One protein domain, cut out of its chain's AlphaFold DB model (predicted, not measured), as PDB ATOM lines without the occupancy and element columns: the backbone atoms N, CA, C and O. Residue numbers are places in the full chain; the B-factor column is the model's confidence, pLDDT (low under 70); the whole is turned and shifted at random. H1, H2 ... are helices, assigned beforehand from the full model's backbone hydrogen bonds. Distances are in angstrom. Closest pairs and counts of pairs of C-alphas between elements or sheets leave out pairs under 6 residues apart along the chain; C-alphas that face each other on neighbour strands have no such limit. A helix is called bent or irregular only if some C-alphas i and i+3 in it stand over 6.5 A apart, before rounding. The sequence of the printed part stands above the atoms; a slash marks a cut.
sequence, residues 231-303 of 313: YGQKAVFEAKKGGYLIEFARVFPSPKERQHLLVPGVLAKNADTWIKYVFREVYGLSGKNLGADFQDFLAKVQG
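Overview. This is residues 231 to 303 of the 313 residues of an uncharacterized protein of Rhizophagus irregularis (strain DAOM 181602 / DAOM 197198 / MUCL 43194) (UniProt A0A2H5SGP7). A cluster of short helices is built round H4, the longest one, in its middle: H2 lies side by side with H4 and runs against it, and H1 crosses the later part of H4 nearly at a right angle. H5 packs on H2 at one end of the domain, while H3 sits at the opposite end and meets the other helices at H1. The printed part has 73 residues with five named helices, H1 to H5 in chain order, and no named strand; the class is all helix. It is compact, with a radius of gyration of the C-alphas of 11.6 A, and rounded, spanning 31 by 27 by 21 A.

Arrangement. H4, residues 271 to 283, has its centre 3.2 A from the mean of the C-alphas. H2, residues 245 to 250, touches H4 at a shallow tilt of 17 degrees, opposite ways; their closest C-alphas, of Ala 249 and Ile 275, are 5.3 A apart. H1, residues 231 to 241, touches H4 at residues 278 to 282 alone, with the C-alphas of Val 236 and Val 278 closest at 6.7 A; at 72 degrees the two are only just about perpendicular. H1 also touches H2 at a steep tilt of 59 degrees, opposite ways, closest at the C-alphas of Ala 239 and Leu 245, 4.7 A apart. H5, residues 293 to 301, touches H2 at a steep tilt of 64 degrees, the same way, closest at the C-alphas of Arg 250 and Val 301, 5.3 A apart. H5 and H4 only just touch, with 3 pairs of C-alphas within 8 A, through residues 275 to 279 of H4 alone; the closest C-alphas, of Phe 279 and Phe 294, are 7.2 A apart. H3, residues 255 to 261, touches H1, about perpendicular at 75 degrees, with the C-alphas of Gly 232 and Leu 261 closest at 3.9 A. H3 is apart from H2, H4 and H5, and H1 is apart from H5. In H1, H2, H4 and H5 every O i to N i+4 pair is within hydrogen-bond range; in H3, 2 of 3 are.

Along the chain. H4 measures 18.3 A from C-alpha 271 at (285.586, 255.991, 163.895) to C-alpha 283. H1 measures 15.3 A and begins at C-alpha 231, at (288.303, 273.287, 155.536). H5 measures 12.3 A and ends at C-alpha 301, at (284.357, 260.673, 172.960). H3 measures 10.1 A and H2 8.5 A.

Size, cuts and confidence. The two C-alphas farthest apart, of Lys 256 and Ala 292, are 32.0 A apart. The printed part has no cut. The links H1 to H2 and H2 to H3 are tight; H3 to H4 and H4 to H5 are short. The mean pLDDT of the printed part is 81.9, with residues 231, 242 and 286 to 288 under 70.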
ATOM      1  N   TYR A 231     289.651 273.264 154.963       63.50
ATOM      2  CA  TYR A 231     288.303 273.287 155.536       63.50
ATOM      3  C   TYR A 231     288.187 272.402 156.786       63.50
ATOM      4  O   TYR A 231     287.646 272.827 157.806       63.50
ATOM      5  N   GLY A 232     288.730 271.185 156.734       81.12
ATOM      6  CA  GLY A 232     288.733 270.268 157.867       81.12
ATOM      7  C   GLY A 232     289.552 270.763 159.058       81.12
ATOM      8  O   GLY A 232     289.099 270.634 160.192       81.12
ATOM      9  N   GLN A 233     290.709 271.385 158.814       81.44
ATOM     10  CA  GLN A 233     291.542 271.991 159.861       81.44
ATOM     11  C   GLN A 233     290.775 273.103 160.577       81.44
ATOM     12  O   GLN A 233     290.723 273.137 161.808       81.44
ATOM     13  N   LYS A 234     290.092 273.960 159.808       76.88
ATOM     14  CA  LYS A 234     289.227 275.010 160.352       76.88
ATOM     15  C   LYS A 234     288.065 274.435 161.160       76.88
ATOM     16  O   LYS A 234     287.802 274.915 162.256       76.88
ATOM     17  N   ALA A 235     287.398 273.397 160.662       74.44
ATOM     18  CA  ALA A 235     286.290 272.757 161.370       74.44
ATOM     19  C   ALA A 235     286.729 272.181 162.728       74.44
ATOM     20  O   ALA A 235     286.056 272.383 163.737       74.44
ATOM     21  N   VAL A 236     287.893 271.526 162.768       82.12
ATOM     22  CA  VAL A 236     288.491 270.998 164.002       82.12
ATOM     23  C   VAL A 236     288.885 272.127 164.965       82.12
ATOM     24  O   VAL A 236     288.633 272.033 166.168       82.12
ATOM     25  N   PHE A 237     289.474 273.210 164.449       80.69
ATOM     26  CA  PHE A 237     289.858 274.374 165.245       80.69
ATOM     27  C   PHE A 237     288.647 275.079 165.875       80.69
ATOM     28  O   PHE A 237     288.650 275.340 167.078       80.69
ATOM     29  N   GLU A 238     287.591 275.332 165.100       73.38
ATOM     30  CA  GLU A 238     286.359 275.953 165.601       73.38
ATOM     31  C   GLU A 238     285.637 275.047 166.605       73.38
ATOM     32  O   GLU A 238     285.156 275.528 167.629       73.38
ATOM     33  N   ALA A 239     285.634 273.726 166.387       78.62
ATOM     34  CA  ALA A 239     285.102 272.777 167.363       78.62
ATOM     35  C   ALA A 239     285.870 272.834 168.695       78.62
ATOM     36  O   ALA A 239     285.254 272.822 169.760       78.62
ATOM     37  N   LYS A 240     287.205 272.963 168.659       83.56
ATOM     38  CA  LYS A 240     288.027 273.171 169.864       83.56
ATOM     39  C   LYS A 240     287.688 274.490 170.555       83.56
ATOM     40  O   LYS A 240     287.451 274.498 171.759       83.56
ATOM     41  N   LYS A 241     287.652 275.589 169.797       78.06
ATOM     42  CA  LYS A 241     287.389 276.937 170.315       78.06
ATOM     43  C   LYS A 241     285.992 277.061 170.929       78.06
ATOM     44  O   LYS A 241     285.843 277.698 171.964       78.06
ATOM     45  N   GLY A 242     284.993 276.437 170.311       68.25
ATOM     46  CA  GLY A 242     283.607 276.435 170.777       68.25
ATOM     47  C   GLY A 242     283.300 275.422 171.883       68.25
ATOM     48  O   GLY A 242     282.166 275.367 172.334       68.25
ATOM     49  N   GLY A 243     284.271 274.607 172.313       82.94
ATOM     50  CA  GLY A 243     284.050 273.565 173.322       82.94
ATOM     51  C   GLY A 243     283.309 272.320 172.814       82.94
ATOM     52  O   GLY A 243     282.998 271.446 173.612       82.94
ATOM     53  N   TYR A 244     283.090 272.198 171.501       84.44
ATOM     54  CA  TYR A 244     282.352 271.104 170.849       84.44
ATOM     55  C   TYR A 244     283.258 270.000 170.279       84.44
ATOM     56  O   TYR A 244     282.876 269.243 169.382       84.44
ATOM     57  N   LEU A 245     284.518 269.937 170.720       85.56
ATOM     58  CA  LEU A 245     285.510 269.038 170.126       85.56
ATOM     59  C   LEU A 245     285.172 267.558 170.350       85.56
ATOM     60  O   LEU A 245     285.456 266.719 169.492       85.56
ATOM     61  N   ILE A 246     284.563 267.236 171.493       86.62
ATOM     62  CA  ILE A 246     284.151 265.870 171.823       86.62
ATOM     63  C   ILE A 246     283.002 265.436 170.911       86.62
ATOM     64  O   ILE A 246     283.057 264.344 170.347       86.62
ATOM     65  N   GLU A 247     282.005 266.293 170.708       85.00
ATOM     66  CA  GLU A 247     280.891 266.075 169.787       85.00
ATOM     67  C   GLU A 247     281.394 265.913 168.351       85.00
ATOM     68  O   GLU A 247     281.015 264.960 167.667       85.00
ATOM     69  N   PHE A 248     282.313 266.780 167.920       87.25
ATOM     70  CA  PHE A 248     282.917 266.723 166.589       87.25
ATOM     71  C   PHE A 248     283.658 265.400 166.341       87.25
ATOM     72  O   PHE A 248     283.507 264.775 165.292       87.25
ATOM     73  N   ALA A 249     284.453 264.938 167.311       89.31
ATOM     74  CA  ALA A 249     285.170 263.671 167.198       89.31
ATOM     75  C   ALA A 249     284.244 262.447 167.305       89.31
ATOM     76  O   ALA A 249     284.541 261.402 166.721       89.31
ATOM     77  N   ARG A 250     283.127 262.569 168.034       87.75
ATOM     78  CA  ARG A 250     282.130 261.505 168.214       87.75
ATOM     79  C   ARG A 250     281.330 261.244 166.940       87.75
ATOM     80  O   ARG A 250     281.024 260.088 166.648       87.75
ATOM     81  N   VAL A 251     281.009 262.285 166.173       83.69
ATOM     82  CA  VAL A 251     280.305 262.138 164.894       83.69
ATOM     83  C   VAL A 251     281.285 261.637 163.833       83.69
ATOM     84  O   VAL A 251     282.185 262.354 163.404       83.69
ATOM     85  N   PHE A 252     281.117 260.385 163.398       86.75
ATOM     86  CA  PHE A 252     281.929 259.823 162.321       86.75
ATOM     87  C   PHE A 252     281.369 260.258 160.954       86.75
ATOM     88  O   PHE A 252     280.279 259.813 160.588       86.75
ATOM     89  N   PRO A 253     282.092 261.086 160.173       78.38
ATOM     90  CA  PRO A 253     281.569 261.655 158.934       78.38
ATOM     91  C   PRO A 253     281.304 260.580 157.881       78.38
ATOM     92  O   PRO A 253     282.056 259.602 157.763       78.38
ATOM     93  N   SER A 254     280.277 260.781 157.061       81.75
ATOM     94  CA  SER A 254     279.992 259.964 155.879       81.75
ATOM     95  C   SER A 254     281.159 260.002 154.873       81.75
ATOM     96  O   SER A 254     281.979 260.925 154.894       81.75
ATOM     97  N   PRO A 255     281.260 259.033 153.942       79.00
ATOM     98  CA  PRO A 255     282.292 259.056 152.903       79.00
ATOM     99  C   PRO A 255     282.332 260.367 152.101       79.00
ATOM    100  O   PRO A 255     283.414 260.844 151.768       79.00
ATOM    101  N   LYS A 256     281.167 260.979 151.846       74.50
ATOM    102  CA  LYS A 256     281.049 262.264 151.146       74.50
ATOM    103  C   LYS A 256     281.593 263.426 151.983       74.50
ATOM    104  O   LYS A 256     282.320 264.264 151.462       74.50
ATOM    105  N   GLU A 257     281.310 263.470 153.282       74.06
ATOM    106  CA  GLU A 257     281.842 264.511 154.179       74.06
ATOM    107  C   GLU A 257     283.358 264.384 154.370       74.06
ATOM    108  O   GLU A 257     284.066 265.389 154.411       74.06
ATOM    109  N   ARG A 258     283.896 263.155 154.381       83.50
ATOM    110  CA  ARG A 258     285.351 262.928 154.435       83.50
ATOM    111  C   ARG A 258     286.090 263.533 153.243       83.50
ATOM    112  O   ARG A 258     287.205 263.994 153.439       83.50
ATOM    113  N   GLN A 259     285.481 263.582 152.055       76.88
ATOM    114  CA  GLN A 259     286.083 264.243 150.884       76.88
ATOM    115  C   GLN A 259     286.273 265.751 151.087       76.88
ATOM    116  O   GLN A 259     287.165 266.335 150.483       76.88
ATOM    117  N   HIS A 260     285.453 266.373 151.939       75.62
ATOM    118  CA  HIS A 260     285.525 267.804 152.227       75.62
ATOM    119  C   HIS A 260     286.436 268.094 153.426       75.62
ATOM    120  O   HIS A 260     287.100 269.125 153.455       75.62
ATOM    121  N   LEU A 261     286.489 267.189 154.411       80.44
ATOM    122  CA  LEU A 261     287.257 267.356 155.651       80.44
ATOM    123  C   LEU A 261     288.708 266.857 155.546       80.44
ATOM    124  O   LEU A 261     289.577 267.366 156.246       80.44
ATOM    125  N   LEU A 262     289.004 265.870 154.699       87.50
ATOM    126  CA  LEU A 262     290.338 265.272 154.569       87.50
ATOM    127  C   LEU A 262     291.008 265.688 153.259       87.50
ATOM    128  O   LEU A 262     290.339 266.003 152.278       87.50
ATOM    129  N   VAL A 263     292.343 265.669 153.227       81.81
ATOM    130  CA  VAL A 263     293.074 265.881 151.967       81.81
ATOM    131  C   VAL A 263     292.810 264.729 150.982       81.81
ATOM    132  O   VAL A 263     292.624 263.585 151.419       81.81
ATOM    133  N   PRO A 264     292.840 264.978 149.658       78.81
ATOM    134  CA  PRO A 264     292.651 263.930 148.661       78.81
ATOM    135  C   PRO A 264     293.576 262.725 148.893       78.81
ATOM    136  O   PRO A 264     294.773 262.874 149.135       78.81
ATOM    137  N   GLY A 265     293.008 261.517 148.840       79.12
ATOM    138  CA  GLY A 265     293.732 260.258 149.050       79.12
ATOM    139  C   GLY A 265     293.905 259.828 150.514       79.12
ATOM    140  O   GLY A 265     294.318 258.694 150.762       79.12
ATOM    141  N   VAL A 266     293.555 260.666 151.497       84.44
ATOM    142  CA  VAL A 266     293.534 260.271 152.914       84.44
ATOM    143  C   VAL A 266     292.170 259.701 153.291       84.44
ATOM    144  O   VAL A 266     291.124 260.276 153.002       84.44
ATOM    145  N   LEU A 267     292.180 258.552 153.971       82.06
ATOM    146  CA  LEU A 267     290.971 257.816 154.331       82.06
ATOM    147  C   LEU A 267     290.934 257.527 155.832       82.06
ATOM    148  O   LEU A 267     291.735 256.746 156.345       82.06
ATOM    149  N   ALA A 268     289.935 258.074 156.523       87.88
ATOM    150  CA  ALA A 268     289.522 257.576 157.830       87.88
ATOM    151  C   ALA A 268     288.533 256.419 157.620       87.88
ATOM    152  O   ALA A 268     287.370 256.639 157.286       87.88
ATOM    153  N   LYS A 269     289.008 255.174 157.738       85.50
ATOM    154  CA  LYS A 269     288.206 253.975 157.421       85.50
ATOM    155  C   LYS A 269     287.165 253.634 158.492       85.50
ATOM    156  O   LYS A 269     286.165 253.000 158.181       85.50
ATOM    157  N   ASN A 270     287.391 254.060 159.730       88.31
ATOM    158  CA  ASN A 270     286.523 253.809 160.878       88.31
ATOM    159  C   ASN A 270     286.592 254.975 161.880       88.31
ATOM    160  O   ASN A 270     287.460 255.848 161.761       88.31
ATOM    161  N   ALA A 271     285.684 254.963 162.860       87.50
ATOM    162  CA  ALA A 271     285.586 255.991 163.895       87.50
ATOM    163  C   ALA A 271     286.899 256.158 164.677       87.50
ATOM    164  O   ALA A 271     287.363 257.277 164.857       87.50
ATOM    165  N   ASP A 272     287.583 255.071 165.034       89.44
ATOM    166  CA  ASP A 272     288.866 255.150 165.750       89.44
ATOM    167  C   ASP A 272     289.949 255.894 164.962       89.44
ATOM    168  O   ASP A 272     290.730 256.664 165.524       89.44
ATOM    169  N   THR A 273     290.024 255.671 163.647       90.31
ATOM    170  CA  THR A 273     290.978 256.384 162.786       90.31
ATOM    171  C   THR A 273     290.621 257.864 162.697       90.31
ATOM    172  O   THR A 273     291.515 258.705 162.742       90.31
ATOM    173  N   TRP A 274     289.326 258.176 162.615       92.75
ATOM    174  CA  TRP A 274     288.820 259.546 162.626       92.75
ATOM    175  C   TRP A 274     289.176 260.284 163.920       92.75
ATOM    176  O   TRP A 274     289.816 261.330 163.857       92.75
ATOM    177  N   ILE A 275     288.883 259.697 165.082       93.19
ATOM    178  CA  ILE A 275     289.182 260.277 166.401       93.19
ATOM    179  C   ILE A 275     290.684 260.560 166.536       93.19
ATOM    180  O   ILE A 275     291.086 261.625 167.000       93.19
ATOM    181  N   LYS A 276     291.536 259.639 166.065       91.38
ATOM    182  CA  LYS A 276     292.995 259.829 166.052       91.38
ATOM    183  C   LYS A 276     293.437 260.960 165.129       91.38
ATOM    184  O   LYS A 276     294.423 261.620 165.439       91.38
ATOM    185  N   TYR A 277     292.779 261.156 163.988       91.94
ATOM    186  CA  TYR A 277     293.077 262.288 163.111       91.94
ATOM    187  C   TYR A 277     292.701 263.595 163.800       91.94
ATOM    188  O   TYR A 277     293.569 264.454 163.921       91.94
ATOM    189  N   VAL A 278     291.475 263.708 164.318       89.50
ATOM    190  CA  VAL A 278     291.004 264.906 165.032       89.50
ATOM    191  C   VAL A 278     291.942 265.255 166.188       89.50
ATOM    192  O   VAL A 278     292.403 266.386 166.283       89.50
ATOM    193  N   PHE A 279     292.297 264.277 167.024       89.50
ATOM    194  CA  PHE A 279     293.205 264.502 168.149       89.50
ATOM    195  C   PHE A 279     294.587 264.986 167.691       89.50
ATOM    196  O   PHE A 279     295.094 265.986 168.187       89.50
ATOM    197  N   ARG A 280     295.201 264.321 166.704       83.94
ATOM    198  CA  ARG A 280     296.518 264.744 166.201       83.94
ATOM    199  C   ARG A 280     296.496 266.154 165.626       83.94
ATOM    200  O   ARG A 280     297.460 266.880 165.833       83.94
ATOM    201  N   GLU A 281     295.415 266.523 164.944       85.94
ATOM    202  CA  GLU A 281     295.248 267.856 164.369       85.94
ATOM    203  C   GLU A 281     295.177 268.929 165.463       85.94
ATOM    204  O   GLU A 281     295.884 269.928 165.413       85.94
ATOM    205  N   VAL A 282     294.390 268.682 166.512       83.81
ATOM    206  CA  VAL A 282     294.196 269.615 167.633       83.81
ATOM    207  C   VAL A 282     295.455 269.843 168.467       83.81
ATOM    208  O   VAL A 282     295.614 270.927 169.046       83.81
ATOM    209  N   TYR A 283     296.295 268.814 168.585       80.94
ATOM    210  CA  TYR A 283     297.473 268.794 169.458       80.94
ATOM    211  C   TYR A 283     298.805 268.806 168.688       80.94
ATOM    212  O   TYR A 283     299.860 268.674 169.300       80.94
ATOM    213  N   GLY A 284     298.780 268.965 167.359       76.75
ATOM    214  CA  GLY A 284     299.984 269.105 166.531       76.75
ATOM    215  C   GLY A 284     300.915 267.884 166.534       76.75
ATOM    216  O   GLY A 284     302.130 268.028 166.422       76.75
ATOM    217  N   LEU A 285     300.377 266.671 166.688       76.75
ATOM    218  CA  LEU A 285     301.183 265.459 166.878       76.75
ATOM    219  C   LEU A 285     301.550 264.782 165.545       76.75
ATOM    220  O   LEU A 285     300.679 264.363 164.781       76.75
ATOM    221  N   SER A 286     302.848 264.574 165.309       63.84
ATOM    222  CA  SER A 286     303.389 263.895 164.115       63.84
ATOM    223  C   SER A 286     303.691 262.405 164.300       63.84
ATOM    224  O   SER A 286     303.862 261.673 163.322       63.84
ATOM    225  N   GLY A 287     303.754 261.939 165.551       63.66
ATOM    226  CA  GLY A 287     304.144 260.578 165.911       63.66
ATOM    227  C   GLY A 287     302.995 259.562 165.970       63.66
ATOM    228  O   GLY A 287     301.802 259.886 165.983       63.66
ATOM    229  N   LYS A 288     303.366 258.275 166.058       64.75
ATOM    230  CA  LYS A 288     302.415 257.187 166.359       64.75
ATOM    231  C   LYS A 288     301.918 257.236 167.807       64.75
ATOM    232  O   LYS A 288     300.796 256.797 168.056       64.75
ATOM    233  N   ASN A 289     302.719 257.792 168.712       73.12
ATOM    234  CA  ASN A 289     302.393 257.926 170.128       73.12
ATOM    235  C   ASN A 289     301.406 259.073 170.342       73.12
ATOM    236  O   ASN A 289     301.639 260.185 169.880       73.12
ATOM    237  N   LEU A 290     300.303 258.778 171.027       77.50
ATOM    238  CA  LEU A 290     299.215 259.725 171.288       77.50
ATOM    239  C   LEU A 290     299.158 260.187 172.758       77.50
ATOM    240  O   LEU A 290     298.393 261.086 173.078       77.50
ATOM    241  N   GLY A 291     299.992 259.614 173.635       79.06
ATOM    242  CA  GLY A 291     300.094 260.007 175.045       79.06
ATOM    243  C   GLY A 291     298.898 259.592 175.912       79.06
ATOM    244  O   GLY A 291     297.948 258.967 175.432       79.06
ATOM    245  N   ALA A 292     298.971 259.924 177.205       76.69
ATOM    246  CA  ALA A 292     297.900 259.679 178.175       76.69
ATOM    247  C   ALA A 292     296.660 260.551 177.895       76.69
ATOM    248  O   ALA A 292     295.535 260.071 178.014       76.69
ATOM    249  N   ASP A 293     296.867 261.775 177.404       80.69
ATOM    250  CA  ASP A 293     295.804 262.732 177.065       80.69
ATOM    251  C   ASP A 293     294.840 262.199 175.996       80.69
ATOM    252  O   ASP A 293     293.646 262.506 176.002       80.69
ATOM    253  N   PHE A 294     295.324 261.338 175.095       88.38
ATOM    254  CA  PHE A 294     294.458 260.677 174.123       88.38
ATOM    255  C   PHE A 294     293.499 259.679 174.765       88.38
ATOM    256  O   PHE A 294     292.399 259.508 174.256       88.38
ATOM    257  N   GLN A 295     293.885 259.014 175.859       84.62
ATOM    258  CA  GLN A 295     292.999 258.066 176.538       84.62
ATOM    259  C   GLN A 295     291.847 258.791 177.235       84.62
ATOM    260  O   GLN A 295     290.709 258.344 177.127       84.62
ATOM    261  N   ASP A 296     292.115 259.939 177.865       84.62
ATOM    262  CA  ASP A 296     291.070 260.796 178.440       84.62
ATOM    263  C   ASP A 296     290.140 261.357 177.348       84.62
ATOM    264  O   ASP A 296     288.914 261.257 177.440       84.62
ATOM    265  N   PHE A 297     290.714 261.853 176.247       87.69
ATOM    266  CA  PHE A 297     289.941 262.300 175.088       87.69
ATOM    267  C   PHE A 297     289.073 261.180 174.501       87.69
ATOM    268  O   PHE A 297     287.881 261.369 174.258       87.69
ATOM    269  N   LEU A 298     289.643 259.990 174.307       89.12
ATOM    270  CA  LEU A 298     288.939 258.829 173.773       89.12
ATOM    271  C   LEU A 298     287.810 258.376 174.707       89.12
ATOM    272  O   LEU A 298     286.721 258.074 174.223       89.12
ATOM    273  N   ALA A 299     288.038 258.373 176.023       85.25
ATOM    274  CA  ALA A 299     287.025 258.037 177.021       85.25
ATOM    275  C   ALA A 299     285.829 259.005 176.954       85.25
ATOM    276  O   ALA A 299     284.679 258.564 176.857       85.25
ATOM    277  N   LYS A 300     286.100 260.316 176.871       86.62
ATOM    278  CA  LYS A 300     285.081 261.366 176.683       86.62
ATOM    279  C   LYS A 300     284.310 261.200 175.370       86.62
ATOM    280  O   LYS A 300     283.078 261.286 175.355       86.62
ATOM    281  N   VAL A 301     284.998 260.905 174.266       86.81
ATOM    282  CA  VAL A 301     284.357 260.673 172.960       86.81
ATOM    283  C   VAL A 301     283.467 259.428 172.984       86.81
ATOM    284  O   VAL A 301     282.335 259.490 172.505       86.81
ATOM    285  N   GLN A 302     283.922 258.336 173.601       85.94
ATOM    286  CA  GLN A 302     283.180 257.074 173.713       85.94
ATOM    287  C   GLN A 302     282.068 257.092 174.777       85.94
ATOM    288  O   GLN A 302     281.359 256.098 174.922       85.94
ATOM    289  N   GLY A 303     281.903 258.190 175.525       75.62
ATOM    290  CA  GLY A 303     280.894 258.298 176.584       75.62
ATOM    291  C   GLY A 303     281.189 257.423 177.806       75.62
ATOM    292  O   GLY A 303     280.292 257.139 178.593       75.62
TER     293      GLY A 303